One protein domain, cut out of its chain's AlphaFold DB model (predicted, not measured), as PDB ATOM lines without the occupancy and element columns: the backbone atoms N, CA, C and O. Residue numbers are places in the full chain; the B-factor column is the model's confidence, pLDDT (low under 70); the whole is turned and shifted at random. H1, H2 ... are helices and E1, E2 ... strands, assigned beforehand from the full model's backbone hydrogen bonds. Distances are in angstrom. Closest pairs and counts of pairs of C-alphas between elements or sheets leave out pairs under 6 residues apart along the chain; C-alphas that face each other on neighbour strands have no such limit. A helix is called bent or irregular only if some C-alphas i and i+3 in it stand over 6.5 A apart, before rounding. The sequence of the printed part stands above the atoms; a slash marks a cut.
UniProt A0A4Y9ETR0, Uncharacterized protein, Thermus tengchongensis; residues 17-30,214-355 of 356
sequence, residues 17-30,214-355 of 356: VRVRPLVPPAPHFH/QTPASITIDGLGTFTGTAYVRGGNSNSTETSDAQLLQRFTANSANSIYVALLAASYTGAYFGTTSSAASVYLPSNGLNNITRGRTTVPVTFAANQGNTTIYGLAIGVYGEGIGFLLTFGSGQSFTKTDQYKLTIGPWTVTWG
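AT A GLANCE: This is residues 17 to 30 and 214 to 355 of the 356 residues of an uncharacterized protein of Thermus tengchongensis (UniProt A0A4Y9ETR0). A nine-stranded sheet curls into a nearly closed barrel, its edge strands E5 and E8 coming near each other without being neighbours. H1 caps one end, packing on E9 and E10 and on a small sheet, E6 E7 E12. The 156 printed residues include one named helix and twelve strands, in the order E1 E2 E3 H1 E4 E5 E6 E7 E8 E9 E10 E11 E12; the large sheet, E5 E4 E9 E10 E3 E2 E1 E11 E8, is mixed and the small one antiparallel. The class is mostly strand, though under half of the residues are in named elements. The whole is compact, with a radius of gyration of the C-alphas of 14.3 A and spans of 37 by 31 by 30 A.

HOW THE PARTS SIT: E1, residues 17 to 20, is parallel to E11, residues 344 to 347, with N 17 and O 344 2.8 A apart; this and each N and O pair below is within hydrogen-bond range. E2, residues 214 to 221, is antiparallel to E1 (N 20 and O 220, 2.7 A) and forms a hairpin with E3, residues 225 to 233 (N 217 and O 229, 2.9 A). E3 bends by 52 degrees at residue 229 and is antiparallel to E10, residues 324 to 331 (N 232 and O 328, 2.8 A). E10 forms a hairpin with E9, residues 315 to 320 (N 316 and O 329, 2.8 A). E4, residues 260 to 265, is antiparallel to E9 (N 263 and O 317, 2.8 A) and forms a hairpin with E5, residues 279 to 284 (N 264 and O 281, 2.9 A). E8, residues 302 to 304, is antiparallel to E11 (N 304 and O 345, 2.8 A). This is a folded sheet, bent back into two leaves that face each other: E5 E4 E9 and E3 E2 E1 E11 E8, with E10 as the hinge. The closest C-alphas of E5 and E8, Val 283 and Phe 304, are 6.9 A apart. H1, residues 244 to 253, is on this sheet at a height of 8.2 A, over E9 and E10 and across the strands, at 81 degrees to E9 on the local plane; the closest C-alphas of H1 and E10, Asp 245 and Gly 326, are 3.8 A apart. Every O i to N i+4 pair in H1 is within range. E6, residues 290 to 293, forms a hairpin with E7, residues 296 to 299 (N 291 and O 298, 2.8 A), and E7 is antiparallel to E12, residues 351 to 355 (N 297 and O 352, 2.9 A). H1 is on this sheet too, at a height of 10.6 A.

IN THESE COORDINATES: E1 begins at C-alpha 17, (166.918, 153.562, 133.881). E2 is 21.6 A long, E3 24.8 A, E10 19.6 A and H1 14.1 A. E12 ends at C-alpha 355, (143.891, 143.474, 110.532).

THE WHOLE: The two farthest C-alphas, Gln 342 and Gly 355, are 42.5 A apart. Residues 31 to 213 are cut out, with C-alphas 30 and 214 11.9 A apart. The links E4 to E5 and E10 to E11 are long. The pLDDT is under 70 in residues 17 to 30 and 237 to 241.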
ATOM      1  N   VAL A  17     168.235 152.950 134.067       52.06
ATOM      2  CA  VAL A  17     166.918 153.562 133.881       52.06
ATOM      3  C   VAL A  17     166.127 152.668 132.931       52.06
ATOM      4  O   VAL A  17     166.471 152.509 131.757       52.06
ATOM      5  N   ARG A  18     165.071 152.035 133.445       54.38
ATOM      6  CA  ARG A  18     164.171 151.203 132.642       54.38
ATOM      7  C   ARG A  18     162.936 152.003 132.287       54.38
ATOM      8  O   ARG A  18     162.170 152.387 133.156       54.38
ATOM      9  N   VAL A  19     162.706 152.215 131.006       51.62
ATOM     10  CA  VAL A  19     161.441 152.748 130.520       51.62
ATOM     11  C   VAL A  19     160.460 151.582 130.458       51.62
ATOM     12  O   VAL A  19     160.628 150.650 129.667       51.62
ATOM     13  N   ARG A  20     159.465 151.600 131.342       46.62
ATOM     14  CA  ARG A  20     158.390 150.614 131.363       46.62
ATOM     15  C   ARG A  20     157.335 150.937 130.304       46.62
ATOM     16  O   ARG A  20     157.214 152.091 129.890       46.62
ATOM     17  N   PRO A  21     156.584 149.915 129.854       42.03
ATOM     18  CA  PRO A  21     155.502 150.091 128.899       42.03
ATOM     19  C   PRO A  21     154.506 151.158 129.354       42.03
ATOM     20  O   PRO A  21     154.366 151.433 130.549       42.03
ATOM     21  N   LEU A  22     153.819 151.733 128.373       49.00
ATOM     22  CA  LEU A  22     152.780 152.729 128.580       49.00
ATOM     23  C   LEU A  22     151.730 152.220 129.577       49.00
ATOM     24  O   LEU A  22     151.388 151.034 129.568       49.00
ATOM     25  N   VAL A  23     151.223 153.107 130.437       40.56
ATOM     26  CA  VAL A  23     150.072 152.757 131.279       40.56
ATOM     27  C   VAL A  23     148.895 152.451 130.337       40.56
ATOM     28  O   VAL A  23     148.681 153.233 129.408       40.56
ATOM     29  N   PRO A  24     148.181 151.319 130.495       42.22
ATOM     30  CA  PRO A  24     147.241 150.852 129.486       42.22
ATOM     31  C   PRO A  24     146.074 151.814 129.205       42.22
ATOM     32  O   PRO A  24     145.577 152.449 130.137       42.22
ATOM     33  N   PRO A  25     145.573 151.820 127.955       47.41
ATOM     34  CA  PRO A  25     146.085 151.034 126.830       47.41
ATOM     35  C   PRO A  25     147.311 151.694 126.175       47.41
ATOM     36  O   PRO A  25     147.402 152.915 126.065       47.41
ATOM     37  N   ALA A  26     148.264 150.868 125.727       48.84
ATOM     38  CA  ALA A  26     149.370 151.336 124.896       48.84
ATOM     39  C   ALA A  26     148.818 152.014 123.623       48.84
ATOM     40  O   ALA A  26     147.733 151.649 123.175       48.84
ATOM     41  N   PRO A  27     149.522 152.974 123.003       47.41
ATOM     42  CA  PRO A  27     149.123 153.526 121.721       47.41
ATOM     43  C   PRO A  27     149.060 152.393 120.697       47.41
ATOM     44  O   PRO A  27     150.083 151.825 120.311       47.41
ATOM     45  N   HIS A  28     147.845 152.030 120.304       52.16
ATOM     46  CA  HIS A  28     147.604 151.019 119.292       52.16
ATOM     47  C   HIS A  28     147.492 151.726 117.946       52.16
ATOM     48  O   HIS A  28     146.534 152.453 117.701       52.16
ATOM     49  N   PHE A  29     148.474 151.495 117.080       58.38
ATOM     50  CA  PHE A  29     148.385 151.855 115.670       58.38
ATOM     51  C   PHE A  29     147.997 150.604 114.917       58.38
ATOM     52  O   PHE A  29     148.713 149.599 114.951       58.38
ATOM     53  N   HIS A  30     146.844 150.661 114.266       64.81
ATOM     54  CA  HIS A  30     146.437 149.604 113.368       64.81
ATOM     55  C   HIS A  30     146.710 150.043 111.937       64.81
ATOM     56  O   HIS A  30     146.511 151.199 111.552       64.81
ATOM     57  N   GLN A 214     147.376 160.448 115.380       89.00
ATOM     58  CA  GLN A 214     147.847 160.985 116.641       89.00
ATOM     59  C   GLN A 214     146.934 160.513 117.767       89.00
ATOM     60  O   GLN A 214     145.719 160.427 117.587       89.00
ATOM     61  N   THR A 215     147.506 160.208 118.925       89.00
ATOM     62  CA  THR A 215     146.736 159.837 120.114       89.00
ATOM     63  C   THR A 215     147.476 160.266 121.376       89.00
ATOM     64  O   THR A 215     148.709 160.176 121.412       89.00
ATOM     65  N   PRO A 216     146.767 160.703 122.431       90.06
ATOM     66  CA  PRO A 216     147.362 160.834 123.750       90.06
ATOM     67  C   PRO A 216     148.044 159.530 124.170       90.06
ATOM     68  O   PRO A 216     147.559 158.434 123.882       90.06
ATOM     69  N   ALA A 217     149.185 159.662 124.834       88.44
ATOM     70  CA  ALA A 217     150.011 158.545 125.260       88.44
ATOM     71  C   ALA A 217     150.746 158.892 126.558       88.44
ATOM     72  O   ALA A 217     150.981 160.060 126.862       88.44
ATOM     73  N   SER A 218     151.133 157.882 127.334       86.62
ATOM     74  CA  SER A 218     151.939 158.087 128.538       86.62
ATOM     75  C   SER A 218     152.923 156.951 128.740       86.62
ATOM     76  O   SER A 218     152.599 155.804 128.457       86.62
ATOM     77  N   ILE A 219     154.120 157.247 129.225       85.81
ATOM     78  CA  ILE A 219     155.167 156.260 129.457       85.81
ATOM     79  C   ILE A 219     155.749 156.426 130.851       85.81
ATOM     80  O   ILE A 219     156.014 157.540 131.294       85.81
ATOM     81  N   THR A 220     155.948 155.318 131.557       86.44
ATOM     82  CA  THR A 220     156.545 155.346 132.891       86.44
ATOM     83  C   THR A 220     158.012 154.989 132.794       86.44
ATOM     84  O   THR A 220     158.375 153.949 132.258       86.44
ATOM     85  N   ILE A 221     158.865 155.843 133.337       83.75
ATOM     86  CA  ILE A 221     160.301 155.623 133.404       83.75
ATOM     87  C   ILE A 221     160.673 155.307 134.853       83.75
ATOM     88  O   ILE A 221     160.417 156.095 135.765       83.75
ATOM     89  N   ASP A 222     161.275 154.141 135.075       80.69
ATOM     90  CA  ASP A 222     161.715 153.693 136.392       80.69
ATOM     91  C   ASP A 222     162.682 154.712 136.994       80.69
ATOM     92  O   ASP A 222     163.700 155.061 136.396       80.69
ATOM     93  N   GLY A 223     162.342 155.187 138.192       80.00
ATOM     94  CA  GLY A 223     163.099 156.207 138.915       80.00
ATOM     95  C   GLY A 223     162.778 157.655 138.530       80.00
ATOM     96  O   GLY A 223     163.185 158.546 139.263       80.00
ATOM     97  N   LEU A 224     162.033 157.899 137.443       85.62
ATOM     98  CA  LEU A 224     161.671 159.250 136.982       85.62
ATOM     99  C   LEU A 224     160.155 159.512 136.948       85.62
ATOM    100  O   LEU A 224     159.738 160.663 136.877       85.62
ATOM    101  N   GLY A 225     159.326 158.469 137.033       88.06
ATOM    102  CA  GLY A 225     157.866 158.593 137.064       88.06
ATOM    103  C   GLY A 225     157.221 158.551 135.679       88.06
ATOM    104  O   GLY A 225     157.795 158.026 134.724       88.06
ATOM    105  N   THR A 226     155.985 159.042 135.580       90.88
ATOM    106  CA  THR A 226     155.177 158.979 134.354       90.88
ATOM    107  C   THR A 226     155.279 160.270 133.550       90.88
ATOM    108  O   THR A 226     155.021 161.355 134.061       90.88
ATOM    109  N   PHE A 227     155.592 160.123 132.267       89.81
ATOM    110  CA  PHE A 227     155.613 161.177 131.265       89.81
ATOM    111  C   PHE A 227     154.378 161.027 130.383       89.81
ATOM    112  O   PHE A 227     154.156 159.980 129.782       89.81
ATOM    113  N   THR A 228     153.564 162.065 130.304       92.31
ATOM    114  CA  THR A 228     152.383 162.144 129.438       92.31
ATOM    115  C   THR A 228     152.732 162.894 128.165       92.31
ATOM    116  O   THR A 228     153.566 163.789 128.197       92.31
ATOM    117  N   GLY A 229     152.057 162.616 127.060       91.06
ATOM    118  CA  GLY A 229     152.223 163.385 125.837       91.06
ATOM    119  C   GLY A 229     151.422 162.814 124.680       91.06
ATOM    120  O   GLY A 229     150.301 162.345 124.874       91.06
ATOM    121  N   THR A 230     151.980 162.888 123.475       91.00
ATOM    122  CA  THR A 230     151.271 162.499 122.249       91.00
ATOM    123  C   THR A 230     152.137 161.600 121.381       91.00
ATOM    124  O   THR A 230     153.320 161.867 121.148       91.00
ATOM    125  N   ALA A 231     151.520 160.521 120.921       90.69
ATOM    126  CA  ALA A 231     152.042 159.573 119.961       90.69
ATOM    127  C   ALA A 231     151.588 159.959 118.544       90.69
ATOM    128  O   ALA A 231     150.416 160.277 118.368       90.69
ATOM    129  N   TYR A 232     152.484 159.902 117.559       90.31
ATOM    130  CA  TYR A 232     152.260 160.332 116.177       90.31
ATOM    131  C   TYR A 232     152.768 159.301 115.165       90.31
ATOM    132  O   TYR A 232     153.896 158.813 115.279       90.31
ATOM    133  N   VAL A 233     151.973 159.059 114.124       89.88
ATOM    134  CA  VAL A 233     152.418 158.465 112.855       89.88
ATOM    135  C   VAL A 233     153.007 159.566 111.979       89.88
ATOM    136  O   VAL A 233     152.495 160.688 111.960       89.88
ATOM    137  N   ARG A 234     154.083 159.261 111.249       89.12
ATOM    138  CA  ARG A 234     154.827 160.262 110.487       89.12
ATOM    139  C   ARG A 234     155.195 159.771 109.092       89.12
ATOM    140  O   ARG A 234     155.868 158.757 108.944       89.12
ATOM    141  N   GLY A 235     154.853 160.561 108.076       85.88
ATOM    142  CA  GLY A 235     155.206 160.267 106.685       85.88
ATOM    143  C   GLY A 235     156.672 160.537 106.341       85.88
ATOM    144  O   GLY A 235     157.129 160.145 105.277       85.88
ATOM    145  N   GLY A 236     157.425 161.199 107.221       79.75
ATOM    146  CA  GLY A 236     158.872 161.361 107.096       79.75
ATOM    147  C   GLY A 236     159.380 162.786 107.232       79.75
ATOM    148  O   GLY A 236     158.758 163.649 107.862       79.75
ATOM    149  N   ASN A 237     160.562 163.014 106.663       69.31
ATOM    150  CA  ASN A 237     161.145 164.341 106.555       69.31
ATOM    151  C   ASN A 237     160.598 165.062 105.316       69.31
ATOM    152  O   ASN A 237     160.260 164.421 104.329       69.31
ATOM    153  N   SER A 238     160.583 166.397 105.323       61.12
ATOM    154  CA  SER A 238     160.167 167.211 104.160       61.12
ATOM    155  C   SER A 238     160.982 166.954 102.882       61.12
ATOM    156  O   SER A 238     160.576 167.368 101.805       61.12
ATOM    157  N   ASN A 239     162.132 166.282 103.005       58.41
ATOM    158  CA  ASN A 239     163.050 165.968 101.909       58.41
ATOM    159  C   ASN A 239     163.143 164.452 101.627       58.41
ATOM    160  O   ASN A 239     163.974 164.041 100.820       58.41
ATOM    161  N   SER A 240     162.373 163.612 102.332       59.62
ATOM    162  CA  SER A 240     162.294 162.168 102.069       59.62
ATOM    163  C   SER A 240     161.083 161.850 101.190       59.62
ATOM    164  O   SER A 240     160.243 162.705 100.937       59.62
ATOM    165  N   THR A 241     160.971 160.603 100.738       60.97
ATOM    166  CA  THR A 241     159.916 160.088  99.840       60.97
ATOM    167  C   THR A 241     158.489 160.111 100.426       60.97
ATOM    168  O   THR A 241     157.611 159.438  99.899       60.97
ATOM    169  N   GLU A 242     158.239 160.845 101.517       76.19
ATOM    170  CA  GLU A 242     156.943 160.965 102.209       76.19
ATOM    171  C   GLU A 242     156.262 159.627 102.595       76.19
ATOM    172  O   GLU A 242     155.031 159.532 102.699       76.19
ATOM    173  N   THR A 243     157.053 158.570 102.816       88.00
ATOM    174  CA  THR A 243     156.549 157.210 103.080       88.00
ATOM    175  C   THR A 243     157.168 156.532 104.308       88.00
ATOM    176  O   THR A 243     157.122 155.308 104.407       88.00
ATOM    177  N   SER A 244     157.758 157.263 105.259       90.19
ATOM    178  CA  SER A 244     158.522 156.656 106.371       90.19
ATOM    179  C   SER A 244     157.698 155.725 107.266       90.19
ATOM    180  O   SER A 244     158.202 154.693 107.702       90.19
ATOM    181  N   ASP A 245     156.436 156.047 107.530       90.44
ATOM    182  CA  ASP A 245     155.469 155.189 108.223       90.44
ATOM    183  C   ASP A 245     155.126 153.931 107.414       90.44
ATOM    184  O   ASP A 245     155.176 152.816 107.940       90.44
ATOM    185  N   ALA A 246     154.853 154.087 106.118       89.62
ATOM    186  CA  ALA A 246     154.605 152.986 105.197       89.62
ATOM    187  C   ALA A 246     155.818 152.037 105.147       89.62
ATOM    188  O   ALA A 246     155.673 150.818 105.287       89.62
ATOM    189  N   GLN A 247     157.029 152.587 105.035       90.38
ATOM    190  CA  GLN A 247     158.279 151.830 105.057       90.38
ATOM    191  C   GLN A 247     158.518 151.172 106.413       90.38
ATOM    192  O   GLN A 247     158.922 150.013 106.457       90.38
ATOM    193  N   LEU A 248     158.220 151.850 107.525       90.94
ATOM    194  CA  LEU A 248     158.297 151.250 108.855       90.94
ATOM    195  C   LEU A 248     157.398 150.020 108.951       90.94
ATOM    196  O   LEU A 248     157.875 148.943 109.316       90.94
ATOM    197  N   LEU A 249     156.136 150.130 108.535       89.31
ATOM    198  CA  LEU A 249     155.227 148.989 108.493       89.31
ATOM    199  C   LEU A 249     155.723 147.889 107.547       89.31
ATOM    200  O   LEU A 249     155.598 146.703 107.864       89.31
ATOM    201  N   GLN A 250     156.320 148.257 106.407       89.31
ATOM    202  CA  GLN A 250     156.944 147.273 105.527       89.31
ATOM    203  C   GLN A 250     158.032 146.523 106.287       89.31
ATOM    204  O   GLN A 250     158.039 145.305 106.240       89.31
ATOM    205  N   ARG A 251     158.941 147.197 107.001       90.56
ATOM    206  CA  ARG A 251     160.032 146.512 107.718       90.56
ATOM    207  C   ARG A 251     159.523 145.621 108.841       90.56
ATOM    208  O   ARG A 251     160.075 144.537 109.023       90.56
ATOM    209  N   PHE A 252     158.461 146.028 109.538       89.81
ATOM    210  CA  PHE A 252     157.774 145.147 110.478       89.81
ATOM    211  C   PHE A 252     157.268 143.896 109.756       89.81
ATOM    212  O   PHE A 252     157.744 142.802 110.039       89.81
ATOM    213  N   THR A 253     156.375 144.037 108.778       87.69
ATOM    214  CA  THR A 253     155.776 142.893 108.058       87.69
ATOM    215  C   THR A 253     156.822 142.018 107.347       87.69
ATOM    216  O   THR A 253     156.752 140.793 107.392       87.69
ATOM    217  N   ALA A 254     157.875 142.631 106.806       87.88
ATOM    218  CA  ALA A 254     158.982 141.977 106.122       87.88
ATOM    219  C   ALA A 254     160.060 141.375 107.044       87.88
ATOM    220  O   ALA A 254     161.109 140.946 106.567       87.88
ATOM    221  N   ASN A 255     159.862 141.363 108.368       89.31
ATOM    222  CA  ASN A 255     160.859 140.888 109.337       89.31
ATOM    223  C   ASN A 255     162.256 141.532 109.199       89.31
ATOM    224  O   ASN A 255     163.276 140.905 109.478       89.31
ATOM    225  N   SER A 256     162.334 142.775 108.731       90.75
ATOM    226  CA  SER A 256     163.604 143.440 108.415       90.75
ATOM    227  C   SER A 256     164.129 144.225 109.620       90.75
ATOM    228  O   SER A 256     164.293 145.445 109.558       90.75
ATOM    229  N   ALA A 257     164.349 143.530 110.740       92.75
ATOM    230  CA  ALA A 257     164.652 144.147 112.032       92.75
ATOM    231  C   ALA A 257     165.882 145.073 111.982       92.75
ATOM    232  O   ALA A 257     165.813 146.205 112.444       92.75
ATOM    233  N   ASN A 258     166.965 144.651 111.327       93.00
ATOM    234  CA  ASN A 258     168.212 145.419 111.211       93.00
ATOM    235  C   ASN A 258     168.082 146.772 110.481       93.00
ATOM    236  O   ASN A 258     168.990 147.594 110.556       93.00
ATOM    237  N   SER A 259     166.977 147.003 109.767       92.88
ATOM    238  CA  SER A 259     166.689 148.280 109.102       92.88
ATOM    239  C   SER A 259     165.902 149.240 109.993       92.88
ATOM    240  O   SER A 259     165.699 150.391 109.614       92.88
ATOM    241  N   ILE A 260     165.432 148.772 111.150       95.12
ATOM    242  CA  ILE A 260     164.636 149.538 112.104       95.12
ATOM    243  C   ILE A 260     165.558 150.041 113.212       95.12
ATOM    244  O   ILE A 260     166.394 149.299 113.730       95.12
ATOM    245  N   TYR A 261     165.380 151.296 113.609       95.94
ATOM    246  CA  TYR A 261     166.070 151.871 114.757       95.94
ATOM    247  C   TYR A 261     165.086 152.523 115.716       95.94
ATOM    248  O   TYR A 261     164.057 153.060 115.309       95.94
ATOM    249  N   VAL A 262     165.440 152.516 116.996       95.44
ATOM    250  CA  VAL A 262     164.778 153.312 118.030       95.44
ATOM    251  C   VAL A 262     165.651 154.530 118.308       95.44
ATOM    252  O   VAL A 262     166.876 154.419 118.350       95.44
ATOM    253  N   ALA A 263     165.041 155.697 118.476       95.31
ATOM    254  CA  ALA A 263     165.731 156.960 118.693       95.31
ATOM    255  C   ALA A 263     165.212 157.702 119.926       95.31
ATOM    256  O   ALA A 263     164.043 157.599 120.295       95.31
ATOM    257  N   LEU A 264     166.104 158.480 120.535       95.44
ATOM    258  CA  LEU A 264     165.779 159.467 121.561       95.44
ATOM    259  C   LEU A 264     165.647 160.839 120.903       95.44
ATOM    260  O   LEU A 264     166.504 161.208 120.099       95.44
ATOM    261  N   LEU A 265     164.607 161.601 121.236       95.19
ATOM    262  CA  LEU A 265     164.379 162.931 120.665       95.19
ATOM    263  C   LEU A 265     165.124 164.009 121.462       95.19
ATOM    264  O   LEU A 265     164.998 164.069 122.683       95.19
ATOM    265  N   ALA A 266     165.868 164.869 120.759       93.88
ATOM    266  CA  ALA A 266     166.647 165.977 121.328       93.88
ATOM    267  C   ALA A 266     165.878 167.310 121.384       93.88
ATOM    268  O   ALA A 266     166.400 168.298 121.894       93.88
ATOM    269  N   ALA A 267     164.659 167.356 120.845       90.88
ATOM    270  CA  ALA A 267     163.776 168.514 120.899       90.88
ATOM    271  C   ALA A 267     162.312 168.070 120.973       90.88
ATOM    272  O   ALA A 267     161.967 166.951 120.575       90.88
ATOM    273  N   SER A 268     161.454 168.963 121.467       83.19
ATOM    274  CA  SER A 268     160.005 168.799 121.391       83.19
ATOM    275  C   SER A 268     159.527 168.824 119.936       83.19
ATOM    276  O   SER A 268     160.156 169.407 119.053       83.19
ATOM    277  N   TYR A 269     158.399 168.165 119.685       82.88
ATOM    278  CA  TYR A 269     157.779 168.087 118.366       82.88
ATOM    279  C   TYR A 269     156.382 168.692 118.406       82.88
ATOM    280  O   TYR A 269     155.633 168.463 119.351       82.88
ATOM    281  N   THR A 270     156.020 169.429 117.360       74.19
ATOM    282  CA  THR A 270     154.767 170.196 117.295       74.19
ATOM    283  C   THR A 270     153.640 169.489 116.536       74.19
ATOM    284  O   THR A 270     152.605 170.094 116.281       74.19
ATOM    285  N   GLY A 271     153.804 168.206 116.199       78.31
ATOM    286  CA  GLY A 271     152.708 167.358 115.711       78.31
ATOM    287  C   GLY A 271     152.436 167.408 114.207       78.31
ATOM    288  O   GLY A 271     151.401 166.925 113.756       78.31
ATOM    289  N   ALA A 272     153.349 167.955 113.401       83.81
ATOM    290  CA  ALA A 272     153.215 167.891 111.948       83.81
ATOM    291  C   ALA A 272     153.250 166.429 111.442       83.81
ATOM    292  O   ALA A 272     153.803 165.544 112.091       83.81
ATOM    293  N   TYR A 273     152.680 166.132 110.275       81.06
ATOM    294  CA  TYR A 273     152.826 164.790 109.682       81.06
ATOM    295  C   TYR A 273     154.169 164.627 108.947       81.06
ATOM    296  O   TYR A 273     154.735 163.534 108.885       81.06
ATOM    297  N   PHE A 274     154.708 165.745 108.457       82.88
ATOM    298  CA  PHE A 274     156.052 165.883 107.910       82.88
ATOM    299  C   PHE A 274     156.792 166.966 108.678       82.88
ATOM    300  O   PHE A 274     156.194 167.954 109.094       82.88
ATOM    301  N   GLY A 275     158.098 166.823 108.837       78.06
ATOM    302  CA  GLY A 275     158.884 167.859 109.506       78.06
ATOM    303  C   GLY A 275     160.343 167.487 109.583       78.06
ATOM    304  O   GLY A 275     160.769 166.558 108.912       78.06
ATOM    305  N   THR A 276     161.107 168.154 110.428       77.81
ATOM    306  CA  THR A 276     162.424 167.681 110.853       77.81
ATOM    307  C   THR A 276     162.352 167.320 112.328       77.81
ATOM    308  O   THR A 276     161.628 167.929 113.112       77.81
ATOM    309  N   THR A 277     163.080 166.279 112.710       81.12
ATOM    310  CA  THR A 277     163.217 165.851 114.105       81.12
ATOM    311  C   THR A 277     164.693 165.715 114.401       81.12
ATOM    312  O   THR A 277     165.401 165.046 113.648       81.12
ATOM    313  N   SER A 278     165.153 166.296 115.502       85.44
ATOM    314  CA  SER A 278     166.501 166.071 116.003       85.44
ATOM    315  C   SER A 278     166.513 164.829 116.895       85.44
ATOM    316  O   SER A 278     165.795 164.743 117.893       85.44
ATOM    317  N   SER A 279     167.320 163.835 116.527       90.31
ATOM    318  CA  SER A 279     167.580 162.670 117.374       90.31
ATOM    319  C   SER A 279     168.853 162.884 118.186       90.31
ATOM    320  O   SER A 279     169.901 163.175 117.616       90.31
ATOM    321  N   ALA A 280     168.777 162.685 119.500       92.94
ATOM    322  CA  ALA A 280     169.928 162.699 120.400       92.94
ATOM    323  C   ALA A 280     170.821 161.462 120.218       92.94
ATOM    324  O   ALA A 280     172.039 161.531 120.353       92.94
ATOM    325  N   ALA A 281     170.200 160.313 119.954       96.00
ATOM    326  CA  ALA A 281     170.864 159.047 119.676       96.00
ATOM    327  C   ALA A 281     169.885 158.099 118.980       96.00
ATOM    328  O   ALA A 281     168.671 158.225 119.148       96.00
ATOM    329  N   SER A 282     170.420 157.112 118.265       96.50
ATOM    330  CA  SER A 282     169.657 156.017 117.663       96.50
ATOM    331  C   SER A 282     170.377 154.688 117.855       96.50
ATOM    332  O   SER A 282     171.603 154.631 117.766       96.50
ATOM    333  N   VAL A 283     169.617 153.619 118.075       96.88
ATOM    334  CA  VAL A 283     170.123 152.247 118.176       96.88
ATOM    335  C   VAL A 283     169.291 151.355 117.260       96.88
ATOM    336  O   VAL A 283     168.062 151.357 117.338       96.88
ATOM    337  N   TYR A 284     169.963 150.607 116.385       97.12
ATOM    338  CA  TYR A 284     169.322 149.644 115.489       97.12
ATOM    339  C   TYR A 284     168.856 148.407 116.250       97.12
ATOM    340  O   TYR A 284     169.508 147.970 117.202       97.12
ATOM    341  N   LEU A 285     167.747 147.820 115.808       96.31
ATOM    342  CA  LEU A 285     167.358 146.502 116.288       96.31
ATOM    343  C   LEU A 285     168.358 145.450 115.772       96.31
ATOM    344  O   LEU A 285     168.859 145.567 114.650       96.31
ATOM    345  N   PRO A 286     168.641 144.396 116.555       94.81
ATOM    346  CA  PRO A 286     169.419 143.265 116.062       94.81
ATOM    347  C   PRO A 286     168.645 142.508 114.969       94.81
ATOM    348  O   PRO A 286     167.444 142.704 114.792       94.81
ATOM    349  N   SER A 287     169.306 141.602 114.242       91.56
ATOM    350  CA  SER A 287     168.675 140.808 113.170       91.56
ATOM    351  C   SER A 287     167.477 139.975 113.647       91.56
ATOM    352  O   SER A 287     166.516 139.797 112.906       91.56
ATOM    353  N   ASN A 288     167.494 139.522 114.902       91.56
ATOM    354  CA  ASN A 288     166.393 138.841 115.589       91.56
ATOM    355  C   ASN A 288     165.530 139.802 116.433       91.56
ATOM    356  O   ASN A 288     164.869 139.391 117.383       91.56
ATOM    357  N   GLY A 289     165.563 141.097 116.121       93.06
ATOM    358  CA  GLY A 289     164.960 142.149 116.930       93.06
ATOM    359  C   GLY A 289     163.442 142.278 116.818       93.06
ATOM    360  O   GLY A 289     162.889 143.200 117.412       93.06
ATOM    361  N   LEU A 290     162.774 141.393 116.075       92.62
ATOM    362  CA  LEU A 290     161.321 141.345 115.917       92.62
ATOM    363  C   LEU A 290     160.797 139.957 116.290       92.62
ATOM    364  O   LEU A 290     161.233 138.951 115.735       92.62
ATOM    365  N   ASN A 291     159.804 139.921 117.172       91.50
ATOM    366  CA  ASN A 291     159.068 138.723 117.553       91.50
ATOM    367  C   ASN A 291     157.675 138.750 116.919       91.50
ATOM    368  O   ASN A 291     157.008 139.788 116.912       91.50
ATOM    369  N   ASN A 292     157.228 137.606 116.407       88.50
ATOM    370  CA  ASN A 292     155.886 137.456 115.851       88.50
ATOM    371  C   ASN A 292     154.838 137.410 116.973       88.50
ATOM    372  O   ASN A 292     155.046 136.752 117.990       88.50
ATOM    373  N   ILE A 293     153.700 138.067 116.755       88.56
ATOM    374  CA  ILE A 293     152.473 137.920 117.549       88.56
ATOM    375  C   ILE A 293     151.289 137.718 116.592       88.56
ATOM    376  O   ILE A 293     151.418 137.953 115.391       88.56
ATOM    377  N   THR A 294     150.124 137.304 117.091       86.56
ATOM    378  CA  THR A 294     148.922 137.190 116.249       86.56
ATOM    379  C   THR A 294     148.596 138.537 115.608       86.56
ATOM    380  O   THR A 294     148.419 139.534 116.304       86.56
ATOM    381  N   ARG A 295     148.547 138.558 114.273       85.50
ATOM    382  CA  ARG A 295     148.384 139.761 113.435       85.50
ATOM    383  C   ARG A 295     149.249 140.965 113.841       85.50
ATOM    384  O   ARG A 295     148.792 142.104 113.812       85.50
ATOM    385  N   GLY A 296     150.500 140.737 114.230       88.06
ATOM    386  CA  GLY A 296     151.421 141.815 114.540       88.06
ATOM    387  C   GLY A 296     152.850 141.360 114.784       88.06
ATOM    388  O   GLY A 296     153.187 140.178 114.733       88.06
ATOM    389  N   ARG A 297     153.702 142.316 115.136       89.31
ATOM    390  CA  ARG A 297     155.062 142.065 115.615       89.31
ATOM    391  C   ARG A 297     155.393 142.980 116.772       89.31
ATOM    392  O   ARG A 297     154.932 144.117 116.824       89.31
ATOM    393  N   THR A 298     156.249 142.489 117.654       91.69
ATOM    394  CA  THR A 298     156.834 143.288 118.726       91.69
ATOM    395  C   THR A 298     158.345 143.352 118.581       91.69
ATOM    396  O   THR A 298     158.978 142.356 118.234       91.69
ATOM    397  N   THR A 299     158.951 144.500 118.860       92.69
ATOM    398  CA  THR A 299     160.412 144.602 118.910       92.69
ATOM    399  C   THR A 299     160.960 143.910 120.156       92.69
ATOM    400  O   THR A 299     160.246 143.694 121.137       92.69
ATOM    401  N   VAL A 300     162.251 143.596 120.162       92.12
ATOM    402  CA  VAL A 300     162.988 143.392 121.414       92.12
ATOM    403  C   VAL A 300     163.170 144.738 122.136       92.12
ATOM    404  O   VAL A 300     163.115 145.791 121.487       92.12
ATOM    405  N   PRO A 301     163.384 144.747 123.464       91.31
ATOM    406  CA  PRO A 301     163.803 145.953 124.168       91.31
ATOM    407  C   PRO A 301     165.121 146.501 123.605       91.31
ATOM    408  O   PRO A 301     166.030 145.736 123.281       91.31
ATOM    409  N   VAL A 302     165.250 147.825 123.545       92.12
ATOM    410  CA  VAL A 302     166.454 148.507 123.048       92.12
ATOM    411  C   VAL A 302     167.145 149.222 124.193       92.12
ATOM    412  O   VAL A 302     166.504 149.960 124.934       92.12
ATOM    413  N   THR A 303     168.455 149.032 124.341       93.62
ATOM    414  CA  THR A 303     169.238 149.708 125.384       93.62
ATOM    415  C   THR A 303     170.210 150.703 124.771       93.62
ATOM    416  O   THR A 303     171.079 150.326 123.992       93.62
ATOM    417  N   PHE A 304     170.083 151.961 125.179       94.06
ATOM    418  CA  PHE A 304     171.078 152.999 124.960       94.06
ATOM    419  C   PHE A 304     172.137 152.878 126.050       94.06
ATOM    420  O   PHE A 304     171.829 152.904 127.250       94.06
ATOM    421  N   ALA A 305     173.388 152.722 125.626       93.81
ATOM    422  CA  ALA A 305     174.531 152.634 126.516       93.81
ATOM    423  C   ALA A 305     174.716 153.929 127.322       93.81
ATOM    424  O   ALA A 305     174.123 154.976 127.042       93.81
ATOM    425  N   ALA A 306     175.564 153.856 128.346       91.88
ATOM    426  CA  ALA A 306     175.795 154.984 129.237       91.88
ATOM    427  C   ALA A 306     176.305 156.207 128.457       91.88
ATOM    428  O   ALA A 306     175.774 157.294 128.601       91.88
ATOM    429  N   ASN A 307     177.211 156.015 127.500       92.88
ATOM    430  CA  ASN A 307     177.758 157.072 126.646       92.88
ATOM    431  C   ASN A 307     176.848 157.533 125.483       92.88
ATOM    432  O   ASN A 307     177.293 158.327 124.659       92.88
ATOM    433  N   GLN A 308     175.606 157.046 125.368       94.12
ATOM    434  CA  GLN A 308     174.699 157.385 124.264       94.12
ATOM    435  C   GLN A 308     173.551 158.287 124.722       94.12
ATOM    436  O   GLN A 308     172.915 158.022 125.742       94.12
ATOM    437  N   GLY A 309     173.238 159.313 123.924       93.25
ATOM    438  CA  GLY A 309     172.081 160.184 124.152       93.25
ATOM    439  C   GLY A 309     172.186 161.025 125.423       93.25
ATOM    440  O   GLY A 309     171.179 161.227 126.093       93.25
ATOM    441  N   ASN A 310     173.394 161.471 125.775       95.19
ATOM    442  CA  ASN A 310     173.658 162.228 127.000       95.19
ATOM    443  C   ASN A 310     173.250 163.696 126.839       95.19
ATOM    444  O   ASN A 310     174.081 164.566 126.595       95.19
ATOM    445  N   THR A 311     171.943 163.935 126.888       96.12
ATOM    446  CA  THR A 311     171.309 165.240 126.706       96.12
ATOM    447  C   THR A 311     169.901 165.225 127.310       96.12
ATOM    448  O   THR A 311     169.458 164.222 127.879       96.12
ATOM    449  N   THR A 312     169.185 166.339 127.197       96.06
ATOM    450  CA  THR A 312     167.761 166.424 127.522       96.06
ATOM    451  C   THR A 312     166.934 165.697 126.465       96.06
ATOM    452  O   THR A 312     167.012 165.990 125.272       96.06
ATOM    453  N   ILE A 313     166.141 164.731 126.917       95.75
ATOM    454  CA  ILE A 313     165.291 163.873 126.102       95.75
ATOM    455  C   ILE A 313     163.845 164.353 126.192       95.75
ATOM    456  O   ILE A 313     163.279 164.468 127.281       95.75
ATOM    457  N   TYR A 314     163.243 164.584 125.028       96.00
ATOM    458  CA  TYR A 314     161.880 165.114 124.874       96.00
ATOM    459  C   TYR A 314     160.875 164.071 124.375       96.00
ATOM    460  O   TYR A 314     159.694 164.362 124.188       96.00
ATOM    461  N   GLY A 315     161.338 162.852 124.116       94.31
ATOM    462  CA  GLY A 315     160.501 161.781 123.606       94.31
ATOM    463  C   GLY A 315     161.308 160.638 123.012       94.31
ATOM    464  O   GLY A 315     162.540 160.621 123.058       94.31
ATOM    465  N   LEU A 316     160.584 159.685 122.441       93.81
ATOM    466  CA  LEU A 316     161.095 158.450 121.862       93.81
ATOM    467  C   LEU A 316     160.553 158.299 120.443       93.81
ATOM    468  O   LEU A 316     159.457 158.754 120.139       93.81
ATOM    469  N   ALA A 317     161.284 157.618 119.576       93.69
ATOM    470  CA  ALA A 317     160.845 157.382 118.212       93.69
ATOM    471  C   ALA A 317     161.312 156.032 117.688       93.69
ATOM    472  O   ALA A 317     162.271 155.457 118.196       93.69
ATOM    473  N   ILE A 318     160.655 155.558 116.637       93.69
ATOM    474  CA  ILE A 318     161.070 154.393 115.868       93.69
ATOM    475  C   ILE A 318     161.009 154.735 114.375       93.69
ATOM    476  O   ILE A 318     160.096 155.409 113.889       93.69
ATOM    477  N   GLY A 319     162.046 154.335 113.651       93.12
ATOM    478  CA  GLY A 319     162.255 154.718 112.261       93.12
ATOM    479  C   GLY A 319     162.942 153.638 111.448       93.12
ATOM    480  O   GLY A 319     163.274 152.568 111.960       93.12
ATOM    481  N   VAL A 320     163.141 153.938 110.169       92.31
ATOM    482  CA  VAL A 320     163.791 153.063 109.194       92.31
ATOM    483  C   VAL A 320     165.017 153.756 108.617       92.31
ATOM    484  O   VAL A 320     164.979 154.943 108.285       92.31
ATOM    485  N   TYR A 321     166.114 153.012 108.495       89.56
ATOM    486  CA  TYR A 321     167.334 153.496 107.858       89.56
ATOM    487  C   TYR A 321     167.050 154.053 106.458       89.56
ATOM    488  O   TYR A 321     166.367 153.413 105.663       89.56
ATOM    489  N   GLY A 322     167.571 155.245 106.163       86.56
ATOM    490  CA  GLY A 322     167.372 155.930 104.880       86.56
ATOM    491  C   GLY A 322     166.015 156.626 104.716       86.56
ATOM    492  O   GLY A 322     165.932 157.588 103.961       86.56
ATOM    493  N   GLU A 323     164.986 156.219 105.461       87.44
ATOM    494  CA  GLU A 323     163.624 156.767 105.339       87.44
ATOM    495  C   GLU A 323     163.270 157.722 106.485       87.44
ATOM    496  O   GLU A 323     162.412 158.586 106.337       87.44
ATOM    497  N   GLY A 324     163.929 157.598 107.639       89.38
ATOM    498  CA  GLY A 324     163.688 158.433 108.814       89.38
ATOM    499  C   GLY A 324     162.647 157.857 109.777       89.38
ATOM    500  O   GLY A 324     162.364 156.660 109.796       89.38
ATOM    501  N   ILE A 325     162.107 158.718 110.640       91.31
ATOM    502  CA  ILE A 325     161.175 158.324 111.703       91.31
ATOM    503  C   ILE A 325     159.773 158.151 111.115       91.31
ATOM    504  O   ILE A 325     159.209 159.119 110.610       91.31
ATOM    505  N   GLY A 326     159.215 156.945 111.233       90.69
ATOM    506  CA  GLY A 326     157.834 156.636 110.845       90.69
ATOM    507  C   GLY A 326     156.840 156.750 112.003       90.69
ATOM    508  O   GLY A 326     155.636 156.868 111.789       90.69
ATOM    509  N   PHE A 327     157.340 156.731 113.241       91.44
ATOM    510  CA  PHE A 327     156.519 156.819 114.437       91.44
ATOM    511  C   PHE A 327     157.270 157.485 115.599       91.44
ATOM    512  O   PHE A 327     158.448 157.201 115.823       91.44
ATOM    513  N   LEU A 328     156.597 158.330 116.383       91.81
ATOM    514  CA  LEU A 328     157.197 158.952 117.568       91.81
ATOM    515  C   LEU A 328     156.216 159.197 118.715       91.81
ATOM    516  O   LEU A 328     155.044 159.477 118.507       91.81
ATOM    517  N   LEU A 329     156.731 159.137 119.939       91.69
ATOM    518  CA  LEU A 329     156.098 159.568 121.179       91.69
ATOM    519  C   LEU A 329     156.827 160.814 121.681       91.69
ATOM    520  O   LEU A 329     158.022 160.763 121.963       91.69
ATOM    521  N   THR A 330     156.105 161.910 121.854       92.69
ATOM    522  CA  THR A 330     156.645 163.147 122.440       92.69
ATOM    523  C   THR A 330     156.069 163.379 123.811       92.69
ATOM    524  O   THR A 330     154.897 163.080 124.039       92.69
ATOM    525  N   PHE A 331     156.884 163.902 124.720       93.50
ATOM    526  CA  PHE A 331     156.423 164.311 126.035       93.50
ATOM    527  C   PHE A 331     155.673 165.643 125.944       93.50
ATOM    528  O   PHE A 331     155.898 166.450 125.039       93.50
ATOM    529  N   GLY A 332     154.736 165.843 126.864       91.81
ATOM    530  CA  GLY A 332     153.927 167.046 126.953       91.81
ATOM    531  C   GLY A 332     154.772 168.280 127.249       91.81
ATOM    532  O   GLY A 332     155.934 168.191 127.643       91.81
ATOM    533  N   SER A 333     154.172 169.456 127.069       90.31
ATOM    534  CA  SER A 333     154.852 170.723 127.347       90.31
ATOM    535  C   SER A 333     155.431 170.742 128.766       90.31
ATOM    536  O   SER A 333     154.766 170.346 129.724       90.31
ATOM    537  N   GLY A 334     156.689 171.170 128.890       89.88
ATOM    538  CA  GLY A 334     157.422 171.190 130.158       89.88
ATOM    539  C   GLY A 334     157.930 169.827 130.645       89.88
ATOM    540  O   GLY A 334     158.650 169.786 131.639       89.88
ATOM    541  N   GLN A 335     157.619 168.721 129.961       94.50
ATOM    542  CA  GLN A 335     158.119 167.396 130.321       94.50
ATOM    543  C   GLN A 335     159.344 167.018 129.488       94.50
ATOM    544  O   GLN A 335     159.331 167.013 128.260       94.50
ATOM    545  N   SER A 336     160.423 166.686 130.184       95.25
ATOM    546  CA  SER A 336     161.657 166.148 129.623       95.25
ATOM    547  C   SER A 336     162.467 165.512 130.748       95.25
ATOM    548  O   SER A 336     162.172 165.718 131.927       95.25
ATOM    549  N   PHE A 337     163.488 164.735 130.404       94.75
ATOM    550  CA  PHE A 337     164.470 164.292 131.389       94.75
ATOM    551  C   PHE A 337     165.873 164.352 130.806       94.75
ATOM    552  O   PHE A 337     166.066 164.145 129.611       94.75
ATOM    553  N   THR A 338     166.868 164.605 131.648       94.88
ATOM    554  CA  THR A 338     168.269 164.587 131.225       94.88
ATOM    555  C   THR A 338     168.844 163.199 131.433       94.88
ATOM    556  O   THR A 338     168.863 162.686 132.551       94.88
ATOM    557  N   LYS A 339     169.345 162.596 130.354       92.56
ATOM    558  CA  LYS A 339     170.182 161.403 130.445       92.56
ATOM    559  C   LYS A 339     171.646 161.838 130.512       92.56
ATOM    560  O   LYS A 339     172.081 162.674 129.727       92.56
ATOM    561  N   THR A 340     172.413 161.256 131.426       92.44
ATOM    562  CA  THR A 340     173.865 161.461 131.531       92.44
ATOM    563  C   THR A 340     174.620 160.165 131.236       92.44
ATOM    564  O   THR A 340     174.021 159.097 131.043       92.44
ATOM    565  N   ASP A 341     175.950 160.251 131.238       91.81
ATOM    566  CA  ASP A 341     176.863 159.113 131.119       91.81
ATOM    567  C   ASP A 341     176.839 158.157 132.321       91.81
ATOM    568  O   ASP A 341     177.451 157.091 132.285       91.81
ATOM    569  N   GLN A 342     176.083 158.502 133.362       88.69
ATOM    570  CA  GLN A 342     175.904 157.691 134.560       88.69
ATOM    571  C   GLN A 342     174.772 156.668 134.429       88.69
ATOM    572  O   GLN A 342     174.643 155.808 135.294       88.69
ATOM    573  N   TYR A 343     173.952 156.738 133.375       84.56
ATOM    574  CA  TYR A 343     172.751 155.913 133.250       84.56
ATOM    575  C   TYR A 343     172.685 155.188 131.911       84.56
ATOM    576  O   TYR A 343     172.865 155.789 130.851       84.56
ATOM    577  N   LYS A 344     172.330 153.902 131.940       90.44
ATOM    578  CA  LYS A 344     171.819 153.197 130.752       90.44
ATOM    579  C   LYS A 344     170.315 153.447 130.646       90.44
ATOM    580  O   LYS A 344     169.647 153.497 131.676       90.44
ATOM    581  N   LEU A 345     169.790 153.573 129.429       89.06
ATOM    582  CA  LEU A 345     168.353 153.738 129.188       89.06
ATOM    583  C   LEU A 345     167.833 152.562 128.364       89.06
ATOM    584  O   LEU A 345     168.198 152.420 127.200       89.06
ATOM    585  N   THR A 346     166.974 151.731 128.949       91.19
ATOM    586  CA  THR A 346     166.335 150.616 128.236       91.19
ATOM    587  C   THR A 346     164.897 150.970 127.898       91.19
ATOM    588  O   THR A 346     164.093 151.186 128.800       91.19
ATOM    589  N   ILE A 347     164.570 150.991 126.609       89.50
ATOM    590  CA  ILE A 347     163.221 151.170 126.077       89.50
ATOM    591  C   ILE A 347     162.576 149.802 125.891       89.50
ATOM    592  O   ILE A 347     163.174 148.900 125.300       89.50
ATOM    593  N   GLY A 348     161.359 149.654 126.411       86.81
ATOM    594  CA  GLY A 348     160.563 148.447 126.241       86.81
ATOM    595  C   GLY A 348     160.193 148.141 124.778       86.81
ATOM    596  O   GLY A 348     160.459 148.935 123.874       86.81
ATOM    597  N   PRO A 349     159.579 146.973 124.538       88.94
ATOM    598  CA  PRO A 349     159.119 146.566 123.217       88.94
ATOM    599  C   PRO A 349     158.115 147.539 122.589       88.94
ATOM    600  O   PRO A 349     157.219 148.043 123.265       88.94
ATOM    601  N   TRP A 350     158.217 147.721 121.275       87.88
ATOM    602  CA  TRP A 350     157.230 148.405 120.443       87.88
ATOM    603  C   TRP A 350     156.388 147.374 119.708       87.88
ATOM    604  O   TRP A 350     156.952 146.470 119.100       87.88
ATOM    605  N   THR A 351     155.063 147.505 119.735       86.81
ATOM    606  CA  THR A 351     154.152 146.566 119.064       86.81
ATOM    607  C   THR A 351     153.431 147.237 117.903       86.81
ATOM    608  O   THR A 351     152.881 148.323 118.059       86.81
ATOM    609  N   VAL A 352     153.403 146.563 116.753       85.62
ATOM    610  CA  VAL A 352     152.597 146.933 115.585       85.62
ATOM    611  C   VAL A 352     151.636 145.796 115.282       85.62
ATOM    612  O   VAL A 352     152.054 144.641 115.228       85.62
ATOM    613  N   THR A 353     150.367 146.127 115.053       86.62
ATOM    614  CA  THR A 353     149.319 145.172 114.672       86.62
ATOM    615  C   THR A 353     148.667 145.558 113.347       86.62
ATOM    616  O   THR A 353     148.622 146.731 112.967       86.62
ATOM    617  N   TRP A 354     148.132 144.571 112.641       84.81
ATOM    618  CA  TRP A 354     147.378 144.732 111.402       84.81
ATOM    619  C   TRP A 354     146.095 143.907 111.442       84.81
ATOM    620  O   TRP A 354     145.939 143.008 112.262       84.81
ATOM    621  N   GLY A 355     145.143 144.215 110.570       81.88
ATOM    622  CA  GLY A 355     143.891 143.474 110.532       81.88
ATOM    623  C   GLY A 355     142.884 144.022 109.526       81.88
ATOM    624  O   GLY A 355     143.169 145.030 108.867       81.88
TER     625      GLY A 355